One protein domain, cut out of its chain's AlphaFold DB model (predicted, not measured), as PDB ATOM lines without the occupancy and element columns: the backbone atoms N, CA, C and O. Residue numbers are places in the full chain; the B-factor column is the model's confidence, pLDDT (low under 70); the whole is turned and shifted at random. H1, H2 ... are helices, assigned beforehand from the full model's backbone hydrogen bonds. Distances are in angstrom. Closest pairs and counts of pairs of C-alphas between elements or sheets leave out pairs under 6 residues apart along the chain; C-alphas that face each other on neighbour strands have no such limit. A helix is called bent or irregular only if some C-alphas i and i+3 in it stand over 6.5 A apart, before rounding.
ATOM      1  N   LEU A  12      66.196   0.520  44.298       94.69
ATOM      2  CA  LEU A  12      66.961  -0.468  43.540       94.69
ATOM      3  C   LEU A  12      66.028  -1.459  42.833       94.69
ATOM      4  O   LEU A  12      66.177  -1.672  41.635       94.69
ATOM      5  N   VAL A  13      65.031  -2.000  43.539       96.00
ATOM      6  CA  VAL A  13      64.030  -2.927  42.983       96.00
ATOM      7  C   VAL A  13      63.328  -2.309  41.777       96.00
ATOM      8  O   VAL A  13      63.283  -2.932  40.721       96.00
ATOM      9  N   ALA A  14      62.861  -1.061  41.895       95.81
ATOM     10  CA  ALA A  14      62.197  -0.363  40.797       95.81
ATOM     11  C   ALA A  14      63.110  -0.186  39.570       95.81
ATOM     12  O   ALA A  14      62.652  -0.295  38.434       95.81
ATOM     13  N   GLN A  15      64.406   0.067  39.784       96.88
ATOM     14  CA  GLN A  15      65.361   0.190  38.683       96.88
ATOM     15  C   GLN A  15      65.663  -1.160  38.030       96.88
ATOM     16  O   GLN A  15      65.666  -1.258  36.804       96.88
ATOM     17  N   LEU A  16      65.872  -2.211  38.826       97.44
ATOM     18  CA  LEU A  16      66.094  -3.559  38.304       97.44
ATOM     19  C   LEU A  16      64.878  -4.062  37.518       97.44
ATOM     20  O   LEU A  16      65.049  -4.697  36.482       97.44
ATOM     21  N   GLU A  17      63.666  -3.741  37.969       97.06
ATOM     22  CA  GLU A  17      62.427  -4.054  37.255       97.06
ATOM     23  C   GLU A  17      62.345  -3.302  35.921       97.06
ATOM     24  O   GLU A  17      62.114  -3.917  34.882       97.06
ATOM     25  N   CYS A  18      62.624  -1.992  35.919       97.31
ATOM     26  CA  CYS A  18      62.631  -1.179  34.700       97.31
ATOM     27  C   CYS A  18      63.647  -1.679  33.656       97.31
ATOM     28  O   CYS A  18      63.414  -1.552  32.454       97.31
ATOM     29  N   LEU A  19      64.770  -2.236  34.112       96.75
ATOM     30  CA  LEU A  19      65.818  -2.801  33.260       96.75
ATOM     31  C   LEU A  19      65.561  -4.268  32.873       96.75
ATOM     32  O   LEU A  19      66.346  -4.831  32.116       96.75
ATOM     33  N   GLY A  20      64.492  -4.894  33.381       96.00
ATOM     34  CA  GLY A  20      64.199  -6.310  33.148       96.00
ATOM     35  C   GLY A  20      65.200  -7.273  33.800       96.00
ATOM     36  O   GLY A  20      65.333  -8.406  33.353       96.00
ATOM     37  N   LEU A  21      65.922  -6.822  34.831       97.19
ATOM     38  CA  LEU A  21      66.945  -7.591  35.554       97.19
ATOM     39  C   LEU A  21      66.438  -8.168  36.881       97.19
ATOM     40  O   LEU A  21      67.110  -9.005  37.484       97.19
ATOM     41  N   LEU A  22      65.284  -7.708  37.370       97.56
ATOM     42  CA  LEU A  22      64.719  -8.190  38.625       97.56
ATOM     43  C   LEU A  22      64.243  -9.640  38.480       97.56
ATOM     44  O   LEU A  22      63.444  -9.967  37.606       97.56
ATOM     45  N   THR A  23      64.694 -10.496  39.392       97.00
ATOM     46  CA  THR A  23      64.230 -11.882  39.512       97.00
ATOM     47  C   THR A  23      63.696 -12.143  40.916       97.00
ATOM     48  O   THR A  23      64.005 -11.408  41.861       97.00
ATOM     49  N   GLU A  24      62.922 -13.219  41.073       96.50
ATOM     50  CA  GLU A  24      62.472 -13.687  42.390       96.50
ATOM     51  C   GLU A  24      63.668 -13.939  43.316       96.50
ATOM     52  O   GLU A  24      63.708 -13.416  44.425       96.50
ATOM     53  N   ARG A  25      64.716 -14.599  42.809       96.38
ATOM     54  CA  ARG A  25      65.929 -14.879  43.586       96.38
ATOM     55  C   ARG A  25      66.683 -13.619  44.017       96.38
ATOM     56  O   ARG A  25      67.195 -13.577  45.129       96.38
ATOM     57  N   ILE A  26      66.747 -12.579  43.178       97.56
ATOM     58  CA  ILE A  26      67.316 -11.280  43.588       97.56
ATOM     59  C   ILE A  26      66.461 -10.657  44.695       97.56
ATOM     60  O   ILE A  26      67.000 -10.174  45.685       97.56
ATOM     61  N   THR A  27      65.135 -10.715  44.562       97.06
ATOM     62  CA  THR A  27      64.209 -10.212  45.588       97.06
ATOM     63  C   THR A  27      64.405 -10.935  46.923       97.06
ATOM     64  O   THR A  27      64.408 -10.298  47.974       97.06
ATOM     65  N   GLU A  28      64.620 -12.250  46.898       96.50
ATOM     66  CA  GLU A  28      64.942 -13.041  48.089       96.50
ATOM     67  C   GLU A  28      66.274 -12.631  48.720       96.50
ATOM     68  O   GLU A  28      66.329 -12.458  49.933       96.50
ATOM     69  N   GLN A  29      67.332 -12.411  47.928       96.50
ATOM     70  CA  GLN A  29      68.612 -11.949  48.478       96.50
ATOM     71  C   GLN A  29      68.513 -10.547  49.094       96.50
ATOM     72  O   GLN A  29      69.136 -10.286  50.115       96.50
ATOM     73  N   LEU A  30      67.687  -9.652  48.548       96.94
ATOM     74  CA  LEU A  30      67.439  -8.352  49.183       96.94
ATOM     75  C   LEU A  30      66.710  -8.516  50.528       96.94
ATOM     76  O   LEU A  30      67.091  -7.892  51.513       96.94
ATOM     77  N   ARG A  31      65.735  -9.433  50.620       95.88
ATOM     78  CA  ARG A  31      65.085  -9.770  51.903       95.88
ATOM     79  C   ARG A  31      66.058 -10.371  52.919       95.88
ATOM     80  O   ARG A  31      65.920 -10.100  54.108       95.88
ATOM     81  N   CYS A  32      67.041 -11.153  52.469       96.12
ATOM     82  CA  CYS A  32      68.132 -11.627  53.324       96.12
ATOM     83  C   CYS A  32      68.914 -10.459  53.948       96.12
ATOM     84  O   CYS A  32      69.283 -10.545  55.115       96.12
ATOM     85  N   GLY A  33      69.118  -9.360  53.214       95.94
ATOM     86  CA  GLY A  33      69.734  -8.142  53.749       95.94
ATOM     87  C   GLY A  33      68.892  -7.469  54.836       95.94
ATOM     88  O   GLY A  33      69.411  -7.113  55.893       95.94
ATOM     89  N   ASP A  34      67.574  -7.376  54.632       94.88
ATOM     90  CA  ASP A  34      66.655  -6.871  55.665       94.88
ATOM     91  C   ASP A  34      66.690  -7.739  56.938       94.88
ATOM     92  O   ASP A  34      66.701  -7.215  58.059       94.88
ATOM     93  N   GLU A  35      66.731  -9.065  56.768       97.12
ATOM     94  CA  GLU A  35      66.862 -10.033  57.864       97.12
ATOM     95  C   GLU A  35      68.203  -9.874  58.594       97.12
ATOM     96  O   GLU A  35      68.215  -9.802  59.825       97.12
ATOM     97  N   TYR A  36      69.313  -9.747  57.859       97.81
ATOM     98  CA  TYR A  36      70.640  -9.504  58.426       97.81
ATOM     99  C   TYR A  36      70.648  -8.263  59.317       97.81
ATOM    100  O   TYR A  36      71.005  -8.356  60.490       97.81
ATOM    101  N   TRP A  37      70.171  -7.120  58.818       96.56
ATOM    102  CA  TRP A  37      70.150  -5.891  59.607       96.56
ATOM    103  C   TRP A  37      69.275  -6.009  60.861       96.56
ATOM    104  O   TRP A  37      69.545  -5.376  61.884       96.56
ATOM    105  N   ALA A  38      68.192  -6.789  60.806       96.88
ATOM    106  CA  ALA A  38      67.376  -7.062  61.984       96.88
ATOM    107  C   ALA A  38      68.121  -7.927  63.012       96.88
ATOM    108  O   ALA A  38      68.070  -7.617  64.207       96.88
ATOM    109  N   LEU A  39      68.822  -8.969  62.556       98.38
ATOM    110  CA  LEU A  39      69.639  -9.838  63.403       98.38
ATOM    111  C   LEU A  39      70.813  -9.084  64.022       98.38
ATOM    112  O   LEU A  39      70.989  -9.160  65.232       98.38
ATOM    113  N   GLU A  40      71.554  -8.298  63.246       97.94
ATOM    114  CA  GLU A  40      72.654  -7.463  63.736       97.94
ATOM    115  C   GLU A  40      72.193  -6.570  64.896       97.94
ATOM    116  O   GLU A  40      72.730  -6.648  66.003       97.94
ATOM    117  N   ARG A  41      71.122  -5.788  64.695       97.44
ATOM    118  CA  ARG A  41      70.572  -4.925  65.753       97.44
ATOM    119  C   ARG A  41      70.159  -5.719  66.988       97.44
ATOM    120  O   ARG A  41      70.395  -5.271  68.111       97.44
ATOM    121  N   LYS A  42      69.529  -6.883  66.796       98.00
ATOM    122  CA  LYS A  42      69.101  -7.769  67.887       98.00
ATOM    123  C   LYS A  42      70.306  -8.275  68.682       98.00
ATOM    124  O   LYS A  42      70.289  -8.185  69.907       98.00
ATOM    125  N   LEU A  43      71.325  -8.789  68.000       98.38
ATOM    126  CA  LEU A  43      72.494  -9.432  68.598       98.38
ATOM    127  C   LEU A  43      73.386  -8.417  69.313       98.38
ATOM    128  O   LEU A  43      73.679  -8.597  70.494       98.38
ATOM    129  N   CYS A  44      73.714  -7.296  68.666       97.44
ATOM    130  CA  CYS A  44      74.495  -6.229  69.291       97.44
ATOM    131  C   CYS A  44      73.758  -5.618  70.490       97.44
ATOM    132  O   CYS A  44      74.361  -5.354  71.532       97.44
ATOM    133  N   SER A  45      72.433  -5.443  70.395       97.25
ATOM    134  CA  SER A  45      71.633  -5.006  71.541       97.25
ATOM    135  C   SER A  45      71.617  -6.048  72.660       97.25
ATOM    136  O   SER A  45      71.658  -5.654  73.824       97.25
ATOM    137  N   ALA A  46      71.517  -7.343  72.358       96.88
ATOM    138  CA  ALA A  46      71.537  -8.394  73.372       96.88
ATOM    139  C   ALA A  46      72.874  -8.401  74.121       96.88
ATOM    140  O   ALA A  46      72.872  -8.349  75.351       96.88
ATOM    141  N   LEU A  47      73.985  -8.345  73.385       94.69
ATOM    142  CA  LEU A  47      75.334  -8.351  73.939       94.69
ATOM    143  C   LEU A  47      75.592  -7.140  74.854       94.69
ATOM    144  O   LEU A  47      75.982  -7.321  76.004       94.69
ATOM    145  N   MET A  48      75.252  -5.922  74.413       93.31
ATOM    146  CA  MET A  48      75.385  -4.701  75.232       93.31
ATOM    147  C   MET A  48      74.557  -4.727  76.520       93.31
ATOM    148  O   MET A  48      74.912  -4.084  77.502       93.31
ATOM    149  N   ASN A  49      73.430  -5.442  76.519       94.38
ATOM    150  CA  ASN A  49      72.555  -5.564  77.685       94.38
ATOM    151  C   ASN A  49      72.793  -6.868  78.464       94.38
ATOM    152  O   ASN A  49      71.954  -7.220  79.296       94.38
ATOM    153  N   GLN A  50      73.884  -7.589  78.177       91.56
ATOM    154  CA  GLN A  50      74.255  -8.855  78.824       91.56
ATOM    155  C   GLN A  50      73.116  -9.892  78.800       91.56
ATOM    156  O   GLN A  50      72.872 -10.615  79.767       91.56
ATOM    157  N   LYS A  51      72.369  -9.930  77.694       95.38
ATOM    158  CA  LYS A  51      71.307 -10.910  77.452       95.38
ATOM    159  C   LYS A  51      71.867 -12.120  76.717       95.38
ATOM    160  O   LYS A  51      72.874 -12.026  76.026       95.38
ATOM    161  N   GLU A  52      71.165 -13.242  76.842       93.94
ATOM    162  CA  GLU A  52      71.502 -14.475  76.133       93.94
ATOM    163  C   GLU A  52      71.510 -14.266  74.610       93.94
ATOM    164  O   GLU A  52      70.614 -13.629  74.045       93.94
ATOM    165  N   ILE A  53      72.536 -14.814  73.959       95.69
ATOM    166  CA  ILE A  53      72.754 -14.747  72.515       95.69
ATOM    167  C   ILE A  53      72.542 -16.143  71.937       95.69
ATOM    168  O   ILE A  53      73.131 -17.115  72.405       95.69
ATOM    169  N   SER A  54      71.716 -16.244  70.897       96.94
ATOM    170  CA  SER A  54      71.500 -17.506  70.188       96.94
ATOM    171  C   SER A  54      72.610 -17.749  69.168       96.94
ATOM    172  O   SER A  54      72.824 -16.925  68.279       96.94
ATOM    173  N   ILE A  55      73.265 -18.909  69.245       97.38
ATOM    174  CA  ILE A  55      74.225 -19.342  68.220       97.38
ATOM    175  C   ILE A  55      73.565 -19.471  66.841       97.38
ATOM    176  O   ILE A  55      74.189 -19.145  65.837       97.38
ATOM    177  N   GLU A  56      72.295 -19.877  66.773       98.12
ATOM    178  CA  GLU A  56      71.570 -20.004  65.503       98.12
ATOM    179  C   GLU A  56      71.398 -18.642  64.824       98.12
ATOM    180  O   GLU A  56      71.650 -18.518  63.626       98.12
ATOM    181  N   ASP A  57      71.049 -17.606  65.594       98.38
ATOM    182  CA  ASP A  57      70.922 -16.240  65.079       98.38
ATOM    183  C   ASP A  57      72.277 -15.682  64.626       98.38
ATOM    184  O   ASP A  57      72.354 -15.015  63.598       98.38
ATOM    185  N   VAL A  58      73.347 -15.963  65.377       98.44
ATOM    186  CA  VAL A  58      74.714 -15.536  65.039       98.44
ATOM    187  C   VAL A  58      75.179 -16.181  63.737       98.44
ATOM    188  O   VAL A  58      75.636 -15.480  62.835       98.44
ATOM    189  N   MET A  59      75.007 -17.500  63.609       98.12
ATOM    190  CA  MET A  59      75.359 -18.226  62.389       98.12
ATOM    191  C   MET A  59      74.484 -17.791  61.208       98.12
ATOM    192  O   MET A  59      74.965 -17.675  60.083       98.12
ATOM    193  N   ARG A  60      73.204 -17.484  61.444       98.12
ATOM    194  CA  ARG A  60      72.331 -16.918  60.413       98.12
ATOM    195  C   ARG A  60      72.817 -15.538  59.970       98.12
ATOM    196  O   ARG A  60      72.898 -15.305  58.771       98.12
ATOM    197  N   ALA A  61      73.176 -14.656  60.903       98.44
ATOM    198  CA  ALA A  61      73.630 -13.302  60.599       98.44
ATOM    199  C   ALA A  61      74.897 -13.295  59.732       98.44
ATOM    200  O   ALA A  61      74.888 -12.678  58.669       98.44
ATOM    201  N   ILE A  62      75.938 -14.043  60.114       97.88
ATOM    202  CA  ILE A  62      77.186 -14.114  59.333       97.88
ATOM    203  C   ILE A  62      76.946 -14.675  57.921       97.88
ATOM    204  O   ILE A  62      77.515 -14.181  56.955       97.88
ATOM    205  N   HIS A  63      76.027 -15.633  57.753       96.88
ATOM    206  CA  HIS A  63      75.664 -16.139  56.424       96.88
ATOM    207  C   HIS A  63      74.831 -15.164  55.585       96.88
ATOM    208  O   HIS A  63      74.759 -15.329  54.365       96.88
ATOM    209  N   LEU A  64      74.164 -14.183  56.189       97.38
ATOM    210  CA  LEU A  64      73.378 -13.184  55.461       97.38
ATOM    211  C   LEU A  64      74.156 -11.894  55.182       97.38
ATOM    212  O   LEU A  64      73.726 -11.140  54.314       97.38
ATOM    213  N   LYS A  65      75.283 -11.664  55.866       96.12
ATOM    214  CA  LYS A  65      76.091 -10.439  55.779       96.12
ATOM    215  C   LYS A  65      76.455 -10.073  54.331       96.12
ATOM    216  O   LYS A  65      76.184  -8.955  53.911       96.12
ATOM    217  N   SER A  66      76.881 -11.050  53.524       95.62
ATOM    218  CA  SER A  66      77.274 -10.863  52.111       95.62
ATOM    219  C   SER A  66      76.120 -10.975  51.094       95.62
ATOM    220  O   SER A  66      76.309 -11.421  49.955       95.62
ATOM    221  N   PHE A  67      74.879 -10.650  51.475       95.69
ATOM    222  CA  PHE A  67      73.725 -10.764  50.566       95.69
ATOM    223  C   PHE A  67      73.882  -9.919  49.288       95.69
ATOM    224  O   PHE A  67      73.413 -10.308  48.215       95.69
ATOM    225  N   ASP A  68      74.539  -8.768  49.390       94.81
ATOM    226  CA  ASP A  68      74.778  -7.831  48.298       94.81
ATOM    227  C   ASP A  68      75.716  -8.423  47.239       94.81
ATOM    228  O   ASP A  68      75.437  -8.332  46.040       94.81
ATOM    229  N   PHE A  69      76.753  -9.143  47.659       94.75
ATOM    230  CA  PHE A  69      77.642  -9.882  46.772       94.75
ATOM    231  C   PHE A  69      76.892 -10.964  45.979       94.75
ATOM    232  O   PHE A  69      77.118 -11.148  44.775       94.75
ATOM    233  N   ARG A  70      75.915 -11.634  46.603       96.19
ATOM    234  CA  ARG A  70      75.035 -12.590  45.907       96.19
ATOM    235  C   ARG A  70      74.113 -11.897  44.917       96.19
ATOM    236  O   ARG A  70      73.941 -12.401  43.807       96.19
ATOM    237  N   VAL A  71      73.548 -10.739  45.272       96.94
ATOM    238  CA  VAL A  71      72.763  -9.913  44.336       96.94
ATOM    239  C   VAL A  71      73.609  -9.547  43.115       96.94
ATOM    240  O   VAL A  71      73.146  -9.730  41.989       96.94
ATOM    241  N   LEU A  72      74.857  -9.110  43.308       96.81
ATOM    242  CA  LEU A  72      75.775  -8.792  42.210       96.81
ATOM    243  C   LEU A  72      76.028 -10.004  41.304       96.81
ATOM    244  O   LEU A  72      75.911  -9.887  40.084       96.81
ATOM    245  N   ASN A  73      76.299 -11.182  41.870       96.19
ATOM    246  CA  ASN A  73      76.498 -12.401  41.079       96.19
ATOM    247  C   ASN A  73      75.245 -12.796  40.285       96.19
ATOM    248  O   ASN A  73      75.335 -13.129  39.102       96.19
ATOM    249  N   LEU A  74      74.060 -12.706  40.893       97.56
ATOM    250  CA  LEU A  74      72.795 -12.973  40.205       97.56
ATOM    251  C   LEU A  74      72.551 -11.990  39.055       97.56
ATOM    252  O   LEU A  74      72.112 -12.403  37.980       97.56
ATOM    253  N   LEU A  75      72.879 -10.711  39.247       97.88
ATOM    254  CA  LEU A  75      72.804  -9.706  38.188       97.88
ATOM    255  C   LEU A  75      73.759 -10.030  37.035       97.88
ATOM    256  O   LEU A  75      73.360  -9.912  35.879       97.88
ATOM    257  N   LEU A  76      74.978 -10.503  37.313       96.94
ATOM    258  CA  LEU A  76      75.919 -10.927  36.270       96.94
ATOM    259  C   LEU A  76      75.383 -12.106  35.443       96.94
ATOM    260  O   LEU A  76      75.554 -12.115  34.223       96.94
ATOM    261  N   TYR A  77      74.687 -13.063  36.066       97.00
ATOM    262  CA  TYR A  77      73.979 -14.122  35.335       97.00
ATOM    263  C   TYR A  77      72.893 -13.558  34.416       97.00
ATOM    264  O   TYR A  77      72.852 -13.910  33.235       97.00
ATOM    265  N   GLN A  78      72.053 -12.652  34.930       96.31
ATOM    266  CA  GLN A  78      70.989 -12.021  34.140       96.31
ATOM    267  C   GLN A  78      71.550 -11.225  32.957       96.31
ATOM    268  O   GLN A  78      71.087 -11.386  31.831       96.31
ATOM    269  N   LEU A  79      72.597 -10.430  33.181       97.44
ATOM    270  CA  LEU A  79      73.244  -9.623  32.143       97.44
ATOM    271  C   LEU A  79      73.882 -10.471  31.035       97.44
ATOM    272  O   LEU A  79      73.939 -10.038  29.886       97.44
ATOM    273  N   ARG A  80      74.348 -11.683  31.359       96.56
ATOM    274  CA  ARG A  80      74.893 -12.641  30.383       96.56
ATOM    275  C   ARG A  80      73.816 -13.478  29.690       96.56
ATOM    276  O   ARG A  80      74.138 -14.212  28.761       96.56
ATOM    277  N   GLY A  81      72.559 -13.389  30.130       96.00
ATOM    278  CA  GLY A  81      71.479 -14.254  29.655       96.00
ATOM    279  C   GLY A  81      71.688 -15.726  30.023       96.00
ATOM    280  O   GLY A  81      71.211 -16.611  29.315       96.00
ATOM    281  N   GLU A  82      72.422 -16.003  31.104       95.75
ATOM    282  CA  GLU A  82      72.745 -17.362  31.533       95.75
ATOM    283  C   GLU A  82      71.872 -17.817  32.699       95.75
ATOM    284  O   GLU A  82      71.524 -17.050  33.599       95.75
ATOM    285  N   LYS A  83      71.555 -19.115  32.715       96.19
ATOM    286  CA  LYS A  83      70.906 -19.732  33.870       96.19
ATOM    287  C   LYS A  83      71.879 -19.739  35.049       96.19
ATOM    288  O   LYS A  83      73.033 -20.135  34.897       96.19
ATOM    289  N   VAL A  84      71.381 -19.357  36.225       96.44
ATOM    290  CA  VAL A  84      72.148 -19.420  37.474       96.44
ATOM    291  C   VAL A  84      72.622 -20.854  37.716       96.44
ATOM    292  O   VAL A  84      71.834 -21.799  37.629       96.44
ATOM    293  N   ASN A  85      73.916 -21.012  37.997       95.94
ATOM    294  CA  ASN A  85      74.491 -22.300  38.362       95.94
ATOM    295  C   ASN A  85      74.437 -22.468  39.885       95.94
ATOM    296  O   ASN A  85      75.146 -21.771  40.609       95.94
ATOM    297  N   GLU A  86      73.624 -23.409  40.365       95.62
ATOM    298  CA  GLU A  86      73.470 -23.657  41.804       95.62
ATOM    299  C   GLU A  86      74.769 -24.080  42.481       95.62
ATOM    300  O   GLU A  86      75.029 -23.645  43.598       95.62
ATOM    301  N   LEU A  87      75.618 -24.849  41.794       96.38
ATOM    302  CA  LEU A  87      76.909 -25.243  42.346       96.38
ATOM    303  C   LEU A  87      77.811 -24.023  42.572       96.38
ATOM    304  O   LEU A  87      78.509 -23.947  43.578       96.38
ATOM    305  N   HIS A  88      77.771 -23.047  41.658       94.94
ATOM    306  CA  HIS A  88      78.523 -21.805  41.839       94.94
ATOM    307  C   HIS A  88      77.972 -21.013  43.022       94.94
ATOM    308  O   HIS A  88      78.752 -20.541  43.837       94.94
ATOM    309  N   MET A  89      76.648 -20.895  43.149       95.06
ATOM    310  CA  MET A  89      76.036 -20.168  44.266       95.06
ATOM    311  C   MET A  89      76.315 -20.839  45.617       95.06
ATOM    312  O   MET A  89      76.530 -20.140  46.606       95.06
ATOM    313  N   GLU A  90      76.354 -22.173  45.671       95.81
ATOM    314  CA  GLU A  90      76.743 -22.901  46.881       95.81
ATOM    315  C   GLU A  90      78.218 -22.666  47.229       95.81
ATOM    316  O   GLU A  90      78.532 -22.356  48.378       95.81
ATOM    317  N   PHE A  91      79.116 -22.763  46.244       96.06
ATOM    318  CA  PHE A  91      80.535 -22.463  46.436       96.06
ATOM    319  C   PHE A  91      80.754 -21.028  46.932       96.06
ATOM    320  O   PHE A  91      81.458 -20.822  47.921       96.06
ATOM    321  N   LEU A  92      80.102 -20.052  46.291       93.88
ATOM    322  CA  LEU A  92      80.164 -18.647  46.683       93.88
ATOM    323  C   LEU A  92      79.718 -18.455  48.130       93.88
ATOM    324  O   LEU A  92      80.444 -17.835  48.893       93.88
ATOM    325  N   SER A  93      78.609 -19.068  48.549       95.00
ATOM    326  CA  SER A  93      78.118 -18.932  49.924       95.00
ATOM    327  C   SER A  93      79.120 -19.399  50.987       95.00
ATOM    328  O   SER A  93      79.135 -18.837  52.081       95.00
ATOM    329  N   ILE A  94      79.924 -20.430  50.705       96.50
ATOM    330  CA  ILE A  94      80.959 -20.903  51.639       96.50
ATOM    331  C   ILE A  94      82.197 -20.014  51.575       96.50
ATOM    332  O   ILE A  94      82.764 -19.679  52.613       96.50
ATOM    333  N   SER A  95      82.599 -19.600  50.374       94.44
ATOM    334  CA  SER A  95      83.727 -18.687  50.221       94.44
ATOM    335  C   SER A  95      83.469 -17.333  50.883       94.44
ATOM    336  O   SER A  95      84.360 -16.800  51.530       94.44
ATOM    337  N   GLU A  96      82.263 -16.789  50.729       94.62
ATOM    338  CA  GLU A  96      81.814 -15.554  51.377       94.62
ATOM    339  C   GLU A  96      81.896 -15.684  52.895       94.62
ATOM    340  O   GLU A  96      82.488 -14.833  53.538       94.62
ATOM    341  N   PHE A  97      81.394 -16.784  53.469       96.25
ATOM    342  CA  PHE A  97      81.491 -17.016  54.911       96.25
ATOM    343  C   PHE A  97      82.940 -16.945  55.416       96.25
ATOM    344  O   PHE A  97      83.203 -16.290  56.420       96.25
ATOM    345  N   LEU A  98      83.888 -17.583  54.721       95.75
ATOM    346  CA  LEU A  98      85.303 -17.529  55.104       95.75
ATOM    347  C   LEU A  98      85.877 -16.109  54.985       95.75
ATOM    348  O   LEU A  98      86.640 -15.690  55.853       95.75
ATOM    349  N   VAL A  99      85.499 -15.358  53.945       93.00
ATOM    350  CA  VAL A  99      85.905 -13.952  53.785       93.00
ATOM    351  C   VAL A  99      85.347 -13.092  54.919       93.00
ATOM    352  O   VAL A  99      86.118 -12.395  55.565       93.00
ATOM    353  N   GLU A 100      84.061 -13.214  55.248       96.31
ATOM    354  CA  GLU A 100      83.443 -12.453  56.341       96.31
ATOM    355  C   GLU A 100      84.081 -12.759  57.698       96.31
ATOM    356  O   GLU A 100      84.305 -11.854  58.494       96.31
ATOM    357  N   VAL A 101      84.419 -14.026  57.968       96.94
ATOM    358  CA  VAL A 101      85.149 -14.382  59.194       96.94
ATOM    359  C   VAL A 101      86.553 -13.776  59.178       96.94
ATOM    360  O   VAL A 101      87.025 -13.316  60.212       96.94
ATOM    361  N   SER A 102      87.235 -13.766  58.031       94.25
ATOM    362  CA  SER A 102      88.553 -13.137  57.905       94.25
ATOM    363  C   SER A 102      88.493 -11.636  58.190       94.25
ATOM    364  O   SER A 102      89.347 -11.132  58.921       94.25
ATOM    365  N   ASP A 103      87.502 -10.946  57.632       93.81
ATOM    366  CA  ASP A 103      87.298  -9.509  57.818       93.81
ATOM    367  C   ASP A 103      86.927  -9.204  59.276       93.81
ATOM    368  O   ASP A 103      87.603  -8.406  59.918       93.81
ATOM    369  N   ASP A 104      85.991  -9.951  59.872       97.50
ATOM    370  CA  ASP A 104      85.639  -9.814  61.292       97.50
ATOM    371  C   ASP A 104      86.857 -10.038  62.217       97.50
ATOM    372  O   ASP A 104      87.017  -9.374  63.239       97.50
ATOM    373  N   LEU A 105      87.746 -10.987  61.911       96.81
ATOM    374  CA  LEU A 105      88.951 -11.190  62.726       96.81
ATOM    375  C   LEU A 105      89.948 -10.032  62.591       96.81
ATOM    376  O   LEU A 105      90.688  -9.762  63.538       96.81
ATOM    377  N   PHE A 106      89.985  -9.376  61.433       94.06
ATOM    378  CA  PHE A 106      90.838  -8.220  61.188       94.06
ATOM    379  C   PHE A 106      90.282  -6.953  61.857       94.06
ATOM    380  O   PHE A 106      91.036  -6.260  62.538       94.06
ATOM    381  N   ASP A 107      88.975  -6.717  61.743       95.81
ATOM    382  CA  ASP A 107      88.271  -5.528  62.244       95.81
ATOM    383  C   ASP A 107      87.776  -5.676  63.698       95.81
ATOM    384  O   ASP A 107      87.123  -4.786  64.238       95.81
ATOM    385  N   TYR A 108      88.113  -6.781  64.377       97.50
ATOM    386  CA  TYR A 108      87.573  -7.149  65.694       97.50
ATOM    387  C   TYR A 108      87.588  -6.027  66.738       97.50
ATOM    388  O   TYR A 108      86.603  -5.831  67.451       97.50
ATOM    389  N   GLU A 109      88.706  -5.309  66.864       95.94
ATOM    390  CA  GLU A 109      88.834  -4.234  67.852       95.94
ATOM    391  C   GLU A 109      87.921  -3.048  67.512       95.94
ATOM    392  O   GLU A 109      87.213  -2.549  68.390       95.94
ATOM    393  N   ASP A 110      87.878  -2.648  66.241       96.38
ATOM    394  CA  ASP A 110      87.042  -1.548  65.763       96.38
ATOM    395  C   ASP A 110      85.550  -1.905  65.865       96.38
ATOM    396  O   ASP A 110      84.760  -1.124  66.401       96.38
ATOM    397  N   ASP A 111      85.164  -3.128  65.493       97.31
ATOM    398  CA  ASP A 111      83.789  -3.616  65.626       97.31
ATOM    399  C   ASP A 111      83.332  -3.676  67.081       97.31
ATOM    400  O   ASP A 111      82.195  -3.302  67.412       97.31
ATOM    401  N   VAL A 112      84.221  -4.124  67.977       96.38
ATOM    402  CA  VAL A 112      83.972  -4.015  69.409       96.38
ATOM    403  C   VAL A 112      83.785  -2.549  69.742       96.38
ATOM    404  O   VAL A 112      82.730  -2.234  70.261       96.38
ATOM    405  N   MET A 113      84.684  -1.630  69.399       95.44
ATOM    406  CA  MET A 113      84.564  -0.206  69.743       95.44
ATOM    407  C   MET A 113      83.296   0.482  69.217       95.44
ATOM    408  O   MET A 113      82.739   1.338  69.916       95.44
ATOM    409  N   GLU A 114      82.790   0.076  68.058       95.62
ATOM    410  CA  GLU A 114      81.613   0.660  67.404       95.62
ATOM    411  C   GLU A 114      80.295  -0.044  67.753       95.62
ATOM    412  O   GLU A 114      79.221   0.493  67.492       95.62
ATOM    413  N   ASN A 115      80.359  -1.189  68.448       96.56
ATOM    414  CA  ASN A 115      79.203  -2.057  68.717       96.56
ATOM    415  C   ASN A 115      78.593  -2.650  67.430       96.56
ATOM    416  O   ASN A 115      77.380  -2.872  67.347       96.56
ATOM    417  N   ASN A 116      79.447  -2.963  66.463       97.12
ATOM    418  CA  ASN A 116      79.061  -3.650  65.238       97.12
ATOM    419  C   ASN A 116      78.974  -5.165  65.472       97.12
ATOM    420  O   ASN A 116      79.456  -5.703  66.484       97.12
ATOM    421  N   PHE A 117      78.281  -5.857  64.568       98.19
ATOM    422  CA  PHE A 117      78.271  -7.313  64.583       98.19
ATOM    423  C   PHE A 117      79.653  -7.831  64.197       98.19
ATOM    424  O   PHE A 117      80.222  -7.385  63.212       98.19
ATOM    425  N   ASN A 118      80.147  -8.806  64.955       98.50
ATOM    426  CA  ASN A 118      81.411  -9.469  64.691       98.50
ATOM    427  C   ASN A 118      81.349 -10.903  65.227       98.50
ATOM    428  O   ASN A 118      80.942 -11.125  66.373       98.50
ATOM    429  N   ILE A 119      81.728 -11.889  64.422       98.38
ATOM    430  CA  ILE A 119      81.542 -13.302  64.754       98.38
ATOM    431  C   ILE A 119      82.330 -13.724  65.997       98.38
ATOM    432  O   ILE A 119      81.781 -14.410  66.863       98.38
ATOM    433  N   LEU A 120      83.579 -13.268  66.155       98.44
ATOM    434  CA  LEU A 120      84.383 -13.578  67.337       98.44
ATOM    435  C   LEU A 120      83.772 -12.930  68.577       98.44
ATOM    436  O   LEU A 120      83.623 -13.587  69.606       98.44
ATOM    437  N   ARG A 121      83.351 -11.667  68.463       97.75
ATOM    438  CA  ARG A 121      82.656 -10.933  69.526       97.75
ATOM    439  C   ARG A 121      81.409 -11.681  70.011       97.75
ATOM    440  O   ARG A 121      81.233 -11.885  71.212       97.75
ATOM    441  N   MET A 122      80.579 -12.163  69.087       98.31
ATOM    442  CA  MET A 122      79.393 -12.954  69.429       98.31
ATOM    443  C   MET A 122      79.758 -14.289  70.084       98.31
ATOM    444  O   MET A 122      79.136 -14.689  71.068       98.31
ATOM    445  N   PHE A 123      80.796 -14.966  69.588       98.44
ATOM    446  CA  PHE A 123      81.280 -16.215  70.173       98.44
ATOM    447  C   PHE A 123      81.789 -16.024  71.603       98.44
ATOM    448  O   PHE A 123      81.541 -16.881  72.450       98.44
ATOM    449  N   VAL A 124      82.447 -14.902  71.901       97.56
ATOM    450  CA  VAL A 124      82.858 -14.540  73.266       97.56
ATOM    451  C   VAL A 124      81.638 -14.355  74.165       97.56
ATOM    452  O   VAL A 124      81.634 -14.877  75.278       97.56
ATOM    453  N   GLY A 125      80.582 -13.706  73.669       96.25
ATOM    454  CA  GLY A 125      79.319 -13.559  74.397       96.25
ATOM    455  C   GLY A 125      78.604 -14.884  74.704       96.25
ATOM    456  O   GLY A 125      77.935 -14.987  75.728       96.25
ATOM    457  N   ILE A 126      78.762 -15.907  73.854       97.31
ATOM    458  CA  ILE A 126      78.121 -17.225  74.025       97.31
ATOM    459  C   ILE A 126      78.976 -18.168  74.878       97.31
ATOM    460  O   ILE A 126      78.492 -18.780  75.828       97.31
ATOM    461  N   TYR A 127      80.246 -18.332  74.509       97.00
ATOM    462  CA  TYR A 127      81.124 -19.378  75.041       97.00
ATOM    463  C   TYR A 127      82.110 -18.863  76.094       97.00
ATOM    464  O   TYR A 127      82.779 -19.656  76.759       97.00
ATOM    465  N   GLY A 128      82.221 -17.543  76.251       96.50
ATOM    466  CA  GLY A 128      83.243 -16.905  77.069       96.50
ATOM    467  C   GLY A 128      84.607 -16.841  76.379       96.50
ATOM    468  O   GLY A 128      84.900 -17.554  75.415       96.50
ATOM    469  N   ALA A 129      85.478 -15.981  76.910       95.81
ATOM    470  CA  ALA A 129      86.746 -15.624  76.276       95.81
ATOM    471  C   ALA A 129      87.719 -16.799  76.066       95.81
ATOM    472  O   ALA A 129      88.513 -16.779  75.129       95.81
ATOM    473  N   SER A 130      87.667 -17.826  76.919       95.56
ATOM    474  CA  SER A 130      88.566 -18.982  76.830       95.56
ATOM    475  C   SER A 130      88.162 -19.988  75.751       95.56
ATOM    476  O   SER A 130      89.034 -20.587  75.126       95.56
ATOM    477  N   ALA A 131      86.860 -20.190  75.529       97.81
ATOM    478  CA  ALA A 131      86.351 -21.205  74.606       97.81
ATOM    479  C   ALA A 131      86.016 -20.641  73.217       97.81
ATOM    480  O   ALA A 131      86.092 -21.378  72.234       97.81
ATOM    481  N   ALA A 132      85.699 -19.347  73.114       97.88
ATOM    482  CA  ALA A 132      85.308 -18.704  71.859       97.88
ATOM    483  C   ALA A 132      86.298 -18.912  70.693       97.88
ATOM    484  O   ALA A 132      85.842 -19.350  69.635       97.88
ATOM    485  N   PRO A 133      87.628 -18.718  70.854       97.50
ATOM    486  CA  PRO A 133      88.581 -18.940  69.763       97.50
ATOM    487  C   PRO A 133      88.578 -20.379  69.241       97.50
ATOM    488  O   PRO A 133      88.630 -20.611  68.037       97.50
ATOM    489  N   VAL A 134      88.487 -21.355  70.151       97.56
ATOM    490  CA  VAL A 134      88.488 -22.785  69.805       97.56
ATOM    491  C   VAL A 134      87.206 -23.158  69.067       97.56
ATOM    492  O   VAL A 134      87.252 -23.880  68.071       97.56
ATOM    493  N   MET A 135      86.064 -22.644  69.525       98.12
ATOM    494  CA  MET A 135      84.779 -22.877  68.870       98.12
ATOM    495  C   MET A 135      84.739 -22.251  67.474       98.12
ATOM    496  O   MET A 135      84.300 -22.909  66.534       98.12
ATOM    497  N   LEU A 136      85.244 -21.024  67.310       98.00
ATOM    498  CA  LEU A 136      85.301 -20.369  66.003       98.00
ATOM    499  C   LEU A 136      86.240 -21.111  65.042       98.00
ATOM    500  O   LEU A 136      85.860 -21.376  63.904       98.00
ATOM    501  N   ALA A 137      87.418 -21.531  65.513       97.06
ATOM    502  CA  ALA A 137      88.357 -22.319  64.716       97.06
ATOM    503  C   ALA A 137      87.736 -23.627  64.195       97.06
ATOM    504  O   ALA A 137      88.022 -24.040  63.073       97.06
ATOM    505  N   LYS A 138      86.849 -24.259  64.975       97.12
ATOM    506  CA  LYS A 138      86.111 -25.446  64.530       97.12
ATOM    507  C   LYS A 138      85.183 -25.134  63.350       97.12
ATOM    508  O   LYS A 138      85.190 -25.874  62.373       97.12
ATOM    509  N   HIS A 139      84.423 -24.039  63.418       96.81
ATOM    510  CA  HIS A 139      83.546 -23.625  62.316       96.81
ATOM    511  C   HIS A 139      84.328 -23.224  61.061       96.81
ATOM    512  O   HIS A 139      83.895 -23.535  59.953       96.81
ATOM    513  N   ILE A 140      85.485 -22.577  61.229       96.75
ATOM    514  CA  ILE A 140      86.398 -22.270  60.123       96.75
ATOM    515  C   ILE A 140      86.856 -23.567  59.448       96.75
ATOM    516  O   ILE A 140      86.702 -23.697  58.240       96.75
ATOM    517  N   ALA A 141      87.338 -24.549  60.216       96.44
ATOM    518  CA  ALA A 141      87.811 -25.820  59.666       96.44
ATOM    519  C   ALA A 141      86.707 -26.581  58.907       96.44
ATOM    520  O   ALA A 141      86.931 -27.060  57.798       96.44
ATOM    521  N   GLU A 142      85.491 -26.647  59.463       96.94
ATOM    522  CA  GLU A 142      84.336 -27.264  58.791       96.94
ATOM    523  C   GLU A 142      83.993 -26.550  57.467       96.94
ATOM    524  O   GLU A 142      83.670 -27.195  56.463       96.94
ATOM    525  N   ALA A 143      84.084 -25.218  57.437       96.69
ATOM    526  CA  ALA A 143      83.853 -24.433  56.230       96.69
ATOM    527  C   ALA A 143      84.982 -24.584  55.199       96.69
ATOM    528  O   ALA A 143      84.685 -24.678  54.009       96.69
ATOM    529  N   GLU A 144      86.247 -24.669  55.622       96.25
ATOM    530  CA  GLU A 144      87.394 -24.946  54.745       96.25
ATOM    531  C   GLU A 144      87.279 -26.327  54.087       96.25
ATOM    532  O   GLU A 144      87.458 -26.450  52.875       96.25
ATOM    533  N   GLU A 145      86.890 -27.364  54.837       96.94
ATOM    534  CA  GLU A 145      86.649 -28.699  54.275       96.94
ATOM    535  C   GLU A 145      85.544 -28.676  53.208       96.94
ATOM    536  O   GLU A 145      85.689 -29.260  52.124       96.94
ATOM    537  N   LYS A 146      84.438 -27.971  53.489       97.19
ATOM    538  CA  LYS A 146      83.337 -27.821  52.531       97.19
ATOM    539  C   LYS A 146      83.765 -27.008  51.310       97.19
ATOM    540  O   LYS A 146      83.434 -27.387  50.184       97.19
ATOM    541  N   TYR A 147      84.510 -25.929  51.516       96.25
ATOM    542  CA  TYR A 147      85.069 -25.111  50.450       96.25
ATOM    543  C   TYR A 147      85.947 -25.961  49.524       96.25
ATOM    544  O   TYR A 147      85.737 -25.964  48.311       96.25
ATOM    545  N   ASP A 148      86.873 -26.742  50.083       95.38
ATOM    546  CA  ASP A 148      87.793 -27.587  49.322       95.38
ATOM    547  C   ASP A 148      87.060 -28.673  48.535       95.38
ATOM    548  O   ASP A 148      87.451 -29.019  47.416       95.38
ATOM    549  N   SER A 149      86.003 -29.238  49.123       96.88
ATOM    550  CA  SER A 149      85.140 -30.203  48.448       96.88
ATOM    551  C   SER A 149      84.440 -29.566  47.246       96.88
ATOM    552  O   SER A 149      84.532 -30.099  46.138       96.88
ATOM    553  N   LEU A 150      83.812 -28.402  47.435       96.88
ATOM    554  CA  LEU A 150      83.086 -27.695  46.381       96.88
ATOM    555  C   LEU A 150      84.016 -27.199  45.274       96.88
ATOM    556  O   LEU A 150      83.714 -27.405  44.099       96.88
ATOM    557  N   LEU A 151      85.176 -26.640  45.622       95.69
ATOM    558  CA  LEU A 151      86.168 -26.158  44.659       95.69
ATOM    559  C   LEU A 151      86.585 -27.261  43.673       95.69
ATOM    560  O   LEU A 151      86.651 -27.023  42.471       95.69
ATOM    561  N   LYS A 152      86.787 -28.491  44.164       95.12
ATOM    562  CA  LYS A 152      87.132 -29.663  43.332       95.12
ATOM    563  C   LYS A 152      85.996 -30.114  42.413       95.12
ATOM    564  O   LYS A 152      86.256 -30.826  41.446       95.12
ATOM    565  N   THR A 153      84.755 -29.754  42.732       96.19
ATOM    566  CA  THR A 153      83.576 -30.098  41.923       96.19
ATOM    567  C   THR A 153      83.228 -29.042  40.875       96.19
ATOM    568  O   THR A 153      82.451 -29.336  39.966       96.19
ATOM    569  N   LEU A 154      83.793 -27.833  40.977       94.88
ATOM    570  CA  LEU A 154      83.611 -26.783  39.978       94.88
ATOM    571  C   LEU A 154      84.201 -27.187  38.623       94.88
ATOM    572  O   LEU A 154      85.060 -28.065  38.518       94.88
ATOM    573  N   ASP A 155      83.768 -26.482  37.575       94.44
ATOM    574  CA  ASP A 155      84.452 -26.540  36.287       94.44
ATOM    575  C   ASP A 155      85.963 -26.257  36.480       94.44
ATOM    576  O   ASP A 155      86.316 -25.264  37.126       94.44
ATOM    577  N   PRO A 156      86.871 -27.090  35.933       94.31
ATOM    578  CA  PRO A 156      88.302 -26.944  36.180       94.31
ATOM    579  C   PRO A 156      88.885 -25.595  35.743       94.31
ATOM    580  O   PRO A 156      89.803 -25.085  36.391       94.31
ATOM    581  N   GLN A 157      88.376 -24.998  34.659       94.56
ATOM    582  CA  GLN A 157      88.853 -23.690  34.204       94.56
ATOM    583  C   GLN A 157      88.366 -22.581  35.130       94.56
ATOM    584  O   GLN A 157      89.129 -21.658  35.434       94.56
ATOM    585  N   LEU A 158      87.126 -22.684  35.609       91.94
ATOM    586  CA  LEU A 158      86.589 -21.763  36.603       91.94
ATOM    587  C   LEU A 158      87.354 -21.856  37.924       91.94
ATOM    588  O   LEU A 158      87.797 -20.825  38.423       91.94
ATOM    589  N   SER A 159      87.564 -23.065  38.453       93.00
ATOM    590  CA  SER A 159      88.340 -23.294  39.679       93.00
ATOM    591  C   SER A 159      89.727 -22.658  39.580       93.00
ATOM    592  O   SER A 159      90.144 -21.929  40.478       93.00
ATOM    593  N   LEU A 160      90.432 -22.882  38.465       93.62
ATOM    594  CA  LEU A 160      91.762 -22.316  38.240       93.62
ATOM    595  C   LEU A 160      91.737 -20.782  38.153       93.62
ATOM    596  O   LEU A 160      92.619 -20.108  38.686       93.62
ATOM    597  N   SER A 161      90.740 -20.223  37.463       93.50
ATOM    598  CA  SER A 161      90.592 -18.770  37.313       93.50
ATOM    599  C   SER A 161      90.275 -18.102  38.650       93.50
ATOM    600  O   SER A 161      90.830 -17.050  38.961       93.50
ATOM    601  N   TYR A 162      89.432 -18.746  39.458       91.69
ATOM    602  CA  TYR A 162      89.088 -18.305  40.800       91.69
ATOM    603  C   TYR A 162      90.317 -18.287  41.719       91.69
ATOM    604  O   TYR A 162      90.642 -17.247  42.288       91.69
ATOM    605  N   GLN A 163      91.064 -19.394  41.786       90.56
ATOM    606  CA  GLN A 163      92.291 -19.486  42.588       90.56
ATOM    607  C   GLN A 163      93.308 -18.404  42.207       90.56
ATOM    608  O   GLN A 163      93.863 -17.739  43.079       90.56
ATOM    609  N   ARG A 164      93.493 -18.155  40.903       91.50
ATOM    610  CA  ARG A 164      94.371 -17.077  40.427       91.50
ATOM    611  C   ARG A 164      93.907 -15.703  40.913       91.50
ATOM    612  O   ARG A 164      94.735 -14.904  41.344       91.50
ATOM    613  N   ARG A 165      92.598 -15.426  40.871       90.31
ATOM    614  CA  ARG A 165      92.051 -14.156  41.367       90.31
ATOM    615  C   ARG A 165      92.288 -13.991  42.870       90.31
ATOM    616  O   ARG A 165      92.620 -12.881  43.286       90.31
ATOM    617  N   CYS A 166      92.168 -15.063  43.659       86.69
ATOM    618  CA  CYS A 166      92.501 -15.051  45.087       86.69
ATOM    619  C   CYS A 166      93.982 -14.721  45.322       86.69
ATOM    620  O   CYS A 166      94.298 -13.854  46.129       86.69
ATOM    621  N   GLU A 167      94.900 -15.343  44.575       85.25
ATOM    622  CA  GLU A 167      96.337 -15.041  44.662       85.25
ATOM    623  C   GLU A 167      96.664 -13.590  44.267       85.25
ATOM    624  O   GLU A 167      97.571 -12.967  44.822       85.25
ATOM    625  N   GLU A 168      95.958 -13.035  43.282       87.25
ATOM    626  CA  GLU A 168      96.062 -11.622  42.903       87.25
ATOM    627  C   GLU A 168      95.572 -10.703  44.023       87.25
ATOM    628  O   GLU A 168      96.316  -9.810  44.418       87.25
ATOM    629  N   ALA A 169      94.393 -10.969  44.594       82.31
ATOM    630  CA  ALA A 169      93.828 -10.174  45.687       82.31
ATOM    631  C   ALA A 169      94.749 -10.155  46.915       82.31
ATOM    632  O   ALA A 169      95.026  -9.097  47.479       82.31
ATOM    633  N   THR A 170      95.299 -11.311  47.292       77.94
ATOM    634  CA  THR A 170      96.242 -11.423  48.414       77.94
ATOM    635  C   THR A 170      97.512 -10.600  48.179       77.94
ATOM    636  O   THR A 170      97.998  -9.933  49.096       77.94
ATOM    637  N   ARG A 171      98.031 -10.592  46.941       80.50
ATOM    638  CA  ARG A 171      99.194  -9.774  46.561       80.50
ATOM    639  C   ARG A 171      98.879  -8.280  46.551       80.50
ATOM    640  O   ARG A 171      99.708  -7.500  47.012       80.50
ATOM    641  N   GLU A 172      97.708  -7.888  46.050       81.00
ATOM    642  CA  GLU A 172      97.214  -6.501  46.082       81.00
ATOM    643  C   GLU A 172      97.101  -5.987  47.526       81.00
ATOM    644  O   GLU A 172      97.469  -4.847  47.803       81.00
ATOM    645  N   GLY A 173      96.699  -6.856  48.459       70.12
ATOM    646  CA  GLY A 173      96.668  -6.588  49.900       70.12
ATOM    647  C   GLY A 173      98.032  -6.621  50.606       70.12
ATOM    648  O   GLY A 173      98.086  -6.553  51.832       70.12
ATOM    649  N   GLY A 174      99.144  -6.756  49.872       68.31
ATOM    650  CA  GLY A 174     100.504  -6.706  50.420       68.31
ATOM    651  C   GLY A 174     100.942  -7.940  51.219       68.31
ATOM    652  O   GLY A 174     102.016  -7.918  51.825       68.31
ATOM    653  N   LYS A 175     100.158  -9.028  51.228       63.03
ATOM    654  CA  LYS A 175     100.509 -10.280  51.915       63.03
ATOM    655  C   LYS A 175     101.185 -11.255  50.942       63.03
ATOM    656  O   LYS A 175     100.731 -11.465  49.822       63.03
ATOM    657  N   ILE A 176     102.269 -11.890  51.387       53.59
ATOM    658  CA  ILE A 176     102.907 -13.026  50.699       53.59
ATOM    659  C   ILE A 176     102.586 -14.275  51.526       53.59
ATOM    660  O   ILE A 176     103.408 -14.719  52.326       53.59
ATOM    661  N   SER A 177     101.370 -14.812  51.426       53.53
ATOM    662  CA  SER A 177     101.039 -16.078  52.093       53.53
ATOM    663  C   SER A 177     101.188 -17.254  51.131       53.53
ATOM    664  O   SER A 177     100.706 -17.204  50.006       53.53
ATOM    665  N   GLY A 178     101.840 -18.329  51.584       53.19
ATOM    666  CA  GLY A 178     101.965 -19.587  50.833       53.19
ATOM    667  C   GLY A 178     100.739 -20.507  50.921       53.19
ATOM    668  O   GLY A 178     100.729 -21.551  50.277       53.19
ATOM    669  N   HIS A 179      99.729 -20.145  51.721       58.41
ATOM    670  CA  HIS A 179      98.477 -20.889  51.870       58.41
ATOM    671  C   HIS A 179      97.338 -20.191  51.099       58.41
ATOM    672  O   HIS A 179      97.284 -18.958  51.155       58.41
ATOM    673  N   PRO A 180      96.428 -20.929  50.425       55.06
ATOM    674  CA  PRO A 180      95.361 -20.348  49.596       55.06
ATOM    675  C   PRO A 180      94.419 -19.394  50.343       55.06
ATOM    676  O   PRO A 180      93.918 -18.450  49.744       55.06
ATOM    677  N   PHE A 181      94.225 -19.613  51.648       57.59
ATOM    678  CA  PHE A 181      93.396 -18.773  52.531       57.59
ATOM    679  C   PHE A 181      94.215 -17.831  53.424       57.59
ATOM    680  O   PHE A 181      93.681 -17.168  54.305       57.59
ATOM    681  N   GLY A 182      95.539 -17.800  53.252       66.12
ATOM    682  CA  GLY A 182      96.431 -17.195  54.234       66.12
ATOM    683  C   GLY A 182      96.521 -18.004  55.533       66.12
ATOM    684  O   GLY A 182      96.201 -19.193  55.571       66.12
ATOM    685  N   THR A 183      97.022 -17.360  56.586       73.56
ATOM    686  CA  THR A 183      97.097 -17.932  57.935       73.56
ATOM    687  C   THR A 183      96.055 -17.240  58.801       73.56
ATOM    688  O   THR A 183      96.136 -16.022  58.976       73.56
ATOM    689  N   TRP A 184      95.117 -18.002  59.367       87.88
ATOM    690  CA  TRP A 184      94.162 -17.481  60.343       87.88
ATOM    691  C   TRP A 184      94.897 -16.917  61.558       87.88
ATOM    692  O   TRP A 184      95.717 -17.594  62.180       87.88
ATOM    693  N   SER A 185      94.589 -15.671  61.903       88.94
ATOM    694  CA  SER A 185      95.079 -15.024  63.113       88.94
ATOM    695  C   SER A 185      93.869 -14.585  63.917       88.94
ATOM    696  O   SER A 185      93.204 -13.621  63.560       88.94
ATOM    697  N   ILE A 186      93.549 -15.338  64.972       93.19
ATOM    698  CA  ILE A 186      92.503 -14.932  65.911       93.19
ATOM    699  C   ILE A 186      93.116 -13.873  66.839       93.19
ATOM    700  O   ILE A 186      94.115 -14.183  67.502       93.19
ATOM    701  N   PRO A 187      92.576 -12.642  66.881       94.56
ATOM    702  CA  PRO A 187      93.119 -11.579  67.711       94.56
ATOM    703  C   PRO A 187      92.937 -11.893  69.205       94.56
ATOM    704  O   PRO A 187      92.114 -12.740  69.580       94.56
ATOM    705  N   PRO A 188      93.695 -11.223  70.092       95.31
ATOM    706  CA  PRO A 188      93.465 -11.315  71.527       95.31
ATOM    707  C   PRO A 188      92.021 -10.943  71.874       95.31
ATOM    708  O   PRO A 188      91.540  -9.874  71.509       95.31
ATOM    709  N   VAL A 189      91.333 -11.824  72.600       96.88
ATOM    710  CA  VAL A 189      89.932 -11.613  72.975       96.88
ATOM    711  C   VAL A 189      89.796 -10.464  73.974       96.88
ATOM    712  O   VAL A 189      90.464 -10.445  75.012       96.88
ATOM    713  N   ILE A 190      88.856  -9.560  73.704       95.94
ATOM    714  CA  ILE A 190      88.430  -8.514  74.631       95.94
ATOM    715  C   ILE A 190      87.419  -9.127  75.607       95.94
ATOM    716  O   ILE A 190      86.312  -9.502  75.230       95.94
ATOM    717  N   VAL A 191      87.824  -9.273  76.872       92.00
ATOM    718  CA  VAL A 191      87.011  -9.924  77.920       92.00
ATOM    719  C   VAL A 191      85.918  -8.997  78.460       92.00
ATOM    720  O   VAL A 191      84.834  -9.459  78.800       92.00
ATOM    721  N   ASP A 192      86.216  -7.702  78.550       92.00
ATOM    722  CA  ASP A 192      85.318  -6.676  79.077       92.00
ATOM    723  C   ASP A 192      85.257  -5.514  78.083       92.00
ATOM    724  O   ASP A 192      86.173  -4.689  78.000       92.00
ATOM    725  N   GLU A 193      84.186  -5.483  77.286       93.75
ATOM    726  CA  GLU A 193      83.987  -4.445  76.274       93.75
ATOM    727  C   GLU A 193      83.750  -3.061  76.885       93.75
ATOM    728  O   GLU A 193      84.148  -2.062  76.289       93.75
ATOM    729  N   GLU A 194      83.105  -2.971  78.052       91.62
ATOM    730  CA  GLU A 194      82.799  -1.685  78.688       91.62
ATOM    731  C   GLU A 194      84.084  -1.031  79.199       91.62
ATOM    732  O   GLU A 194      84.345   0.152  78.935       91.62
ATOM    733  N   LEU A 195      84.933  -1.823  79.858       92.25
ATOM    734  CA  LEU A 195      86.257  -1.392  80.285       92.25
ATOM    735  C   LEU A 195      87.147  -1.051  79.083       92.25
ATOM    736  O   LEU A 195      87.821  -0.019  79.100       92.25
ATOM    737  N   HIS A 196      87.141  -1.881  78.036       91.81
ATOM    738  CA  HIS A 196      87.935  -1.643  76.829       91.81
ATOM    739  C   HIS A 196      87.546  -0.323  76.148       91.81
ATOM    740  O   HIS A 196      88.409   0.530  75.935       91.81
ATOM    741  N   ARG A 197      86.243  -0.086  75.925       91.75
ATOM    742  CA  ARG A 197      85.742   1.185  75.378       91.75
ATOM    743  C   ARG A 197      86.153   2.368  76.246       91.75
ATOM    744  O   ARG A 197      86.668   3.357  75.727       91.75
ATOM    745  N   SER A 198      85.971   2.261  77.563       90.00
ATOM    746  CA  SER A 198      86.312   3.331  78.509       90.00
ATOM    747  C   SER A 198      87.797   3.701  78.451       90.00
ATOM    748  O   SER A 198      88.129   4.883  78.353       90.00
ATOM    749  N   ASN A 199      88.692   2.708  78.428       88.00
ATOM    750  CA  ASN A 199      90.138   2.928  78.360       88.00
ATOM    751  C   ASN A 199      90.566   3.626  77.057       88.00
ATOM    752  O   ASN A 199      91.397   4.541  77.083       88.00
ATOM    753  N   CYS A 200      89.964   3.244  75.928       81.25
ATOM    754  CA  CYS A 200      90.213   3.864  74.628       81.25
ATOM    755  C   CYS A 200      89.713   5.318  74.566       81.25
ATOM    756  O   CYS A 200      90.377   6.162  73.963       81.25
TER     757      CYS A 200
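Overview. This is residues 12 to 200 of the 204 residues of an uncharacterized protein of Ricinus communis (UniProt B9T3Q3). A helical slab has H5 in its middle, with H7 along one side and the row of H3 and H4 on the other, and H2 covers that row. H6 packs at one end of this body, while H1 and H8 lie toward the other, and a long link leads from H8 to H9 near the H6 end. The 189 printed residues include nine named helices, H1 to H9 in chain order, and no named strand: the class is all helix. The whole is compact, with a radius of gyration of the C-alphas of 18.3 A and spans of 54 by 43 by 27 A.

Along the chain. H1, residues 12 to 18, begins at C-alpha 12 (66.961, -0.468, 43.540). H2 is residues 24 to 48, 36.4 A long; H3 55 to 65; H4 67 to 80, 20.3 A. H5, residues 86 to 114, spans 36.2 A and is irregular: C-alphas 106 and 109 are 8.0 A apart, with a kink of 74 degrees near residue 107. H6 is residues 119 to 127, H7 132 to 153, 32.1 A, and H8 156 to 172, 24.4 A. H9, residues 193 to 200, ends at C-alpha 200 (90.213, 3.864, 74.628).

Arrangement. H5 and H6 are the hubs, touching four helices each. With residues 87 to 98 alone H5 touches H7, closest C-alphas Phe 91 and Leu 150, 5.8 A, at a shallow tilt of 26 degrees, opposite ways. H2 touches H4 at 12 degrees, a shallow tilt, opposite ways, with residues 25 to 33 alone, closest C-alphas Gln 29 and Phe 67, 5.6 A. H1 and H8 touch no helix. Every O i to N i+4 pair is within hydrogen-bond range except in H5, 23 of 25.

Size, cuts and confidence. The farthest C-alphas, Gly 81 and Asn 199, are 54.9 A apart. The printed part has no cut; the link from H8 to H9 is long. Residues 174 to 182 have pLDDT under 70.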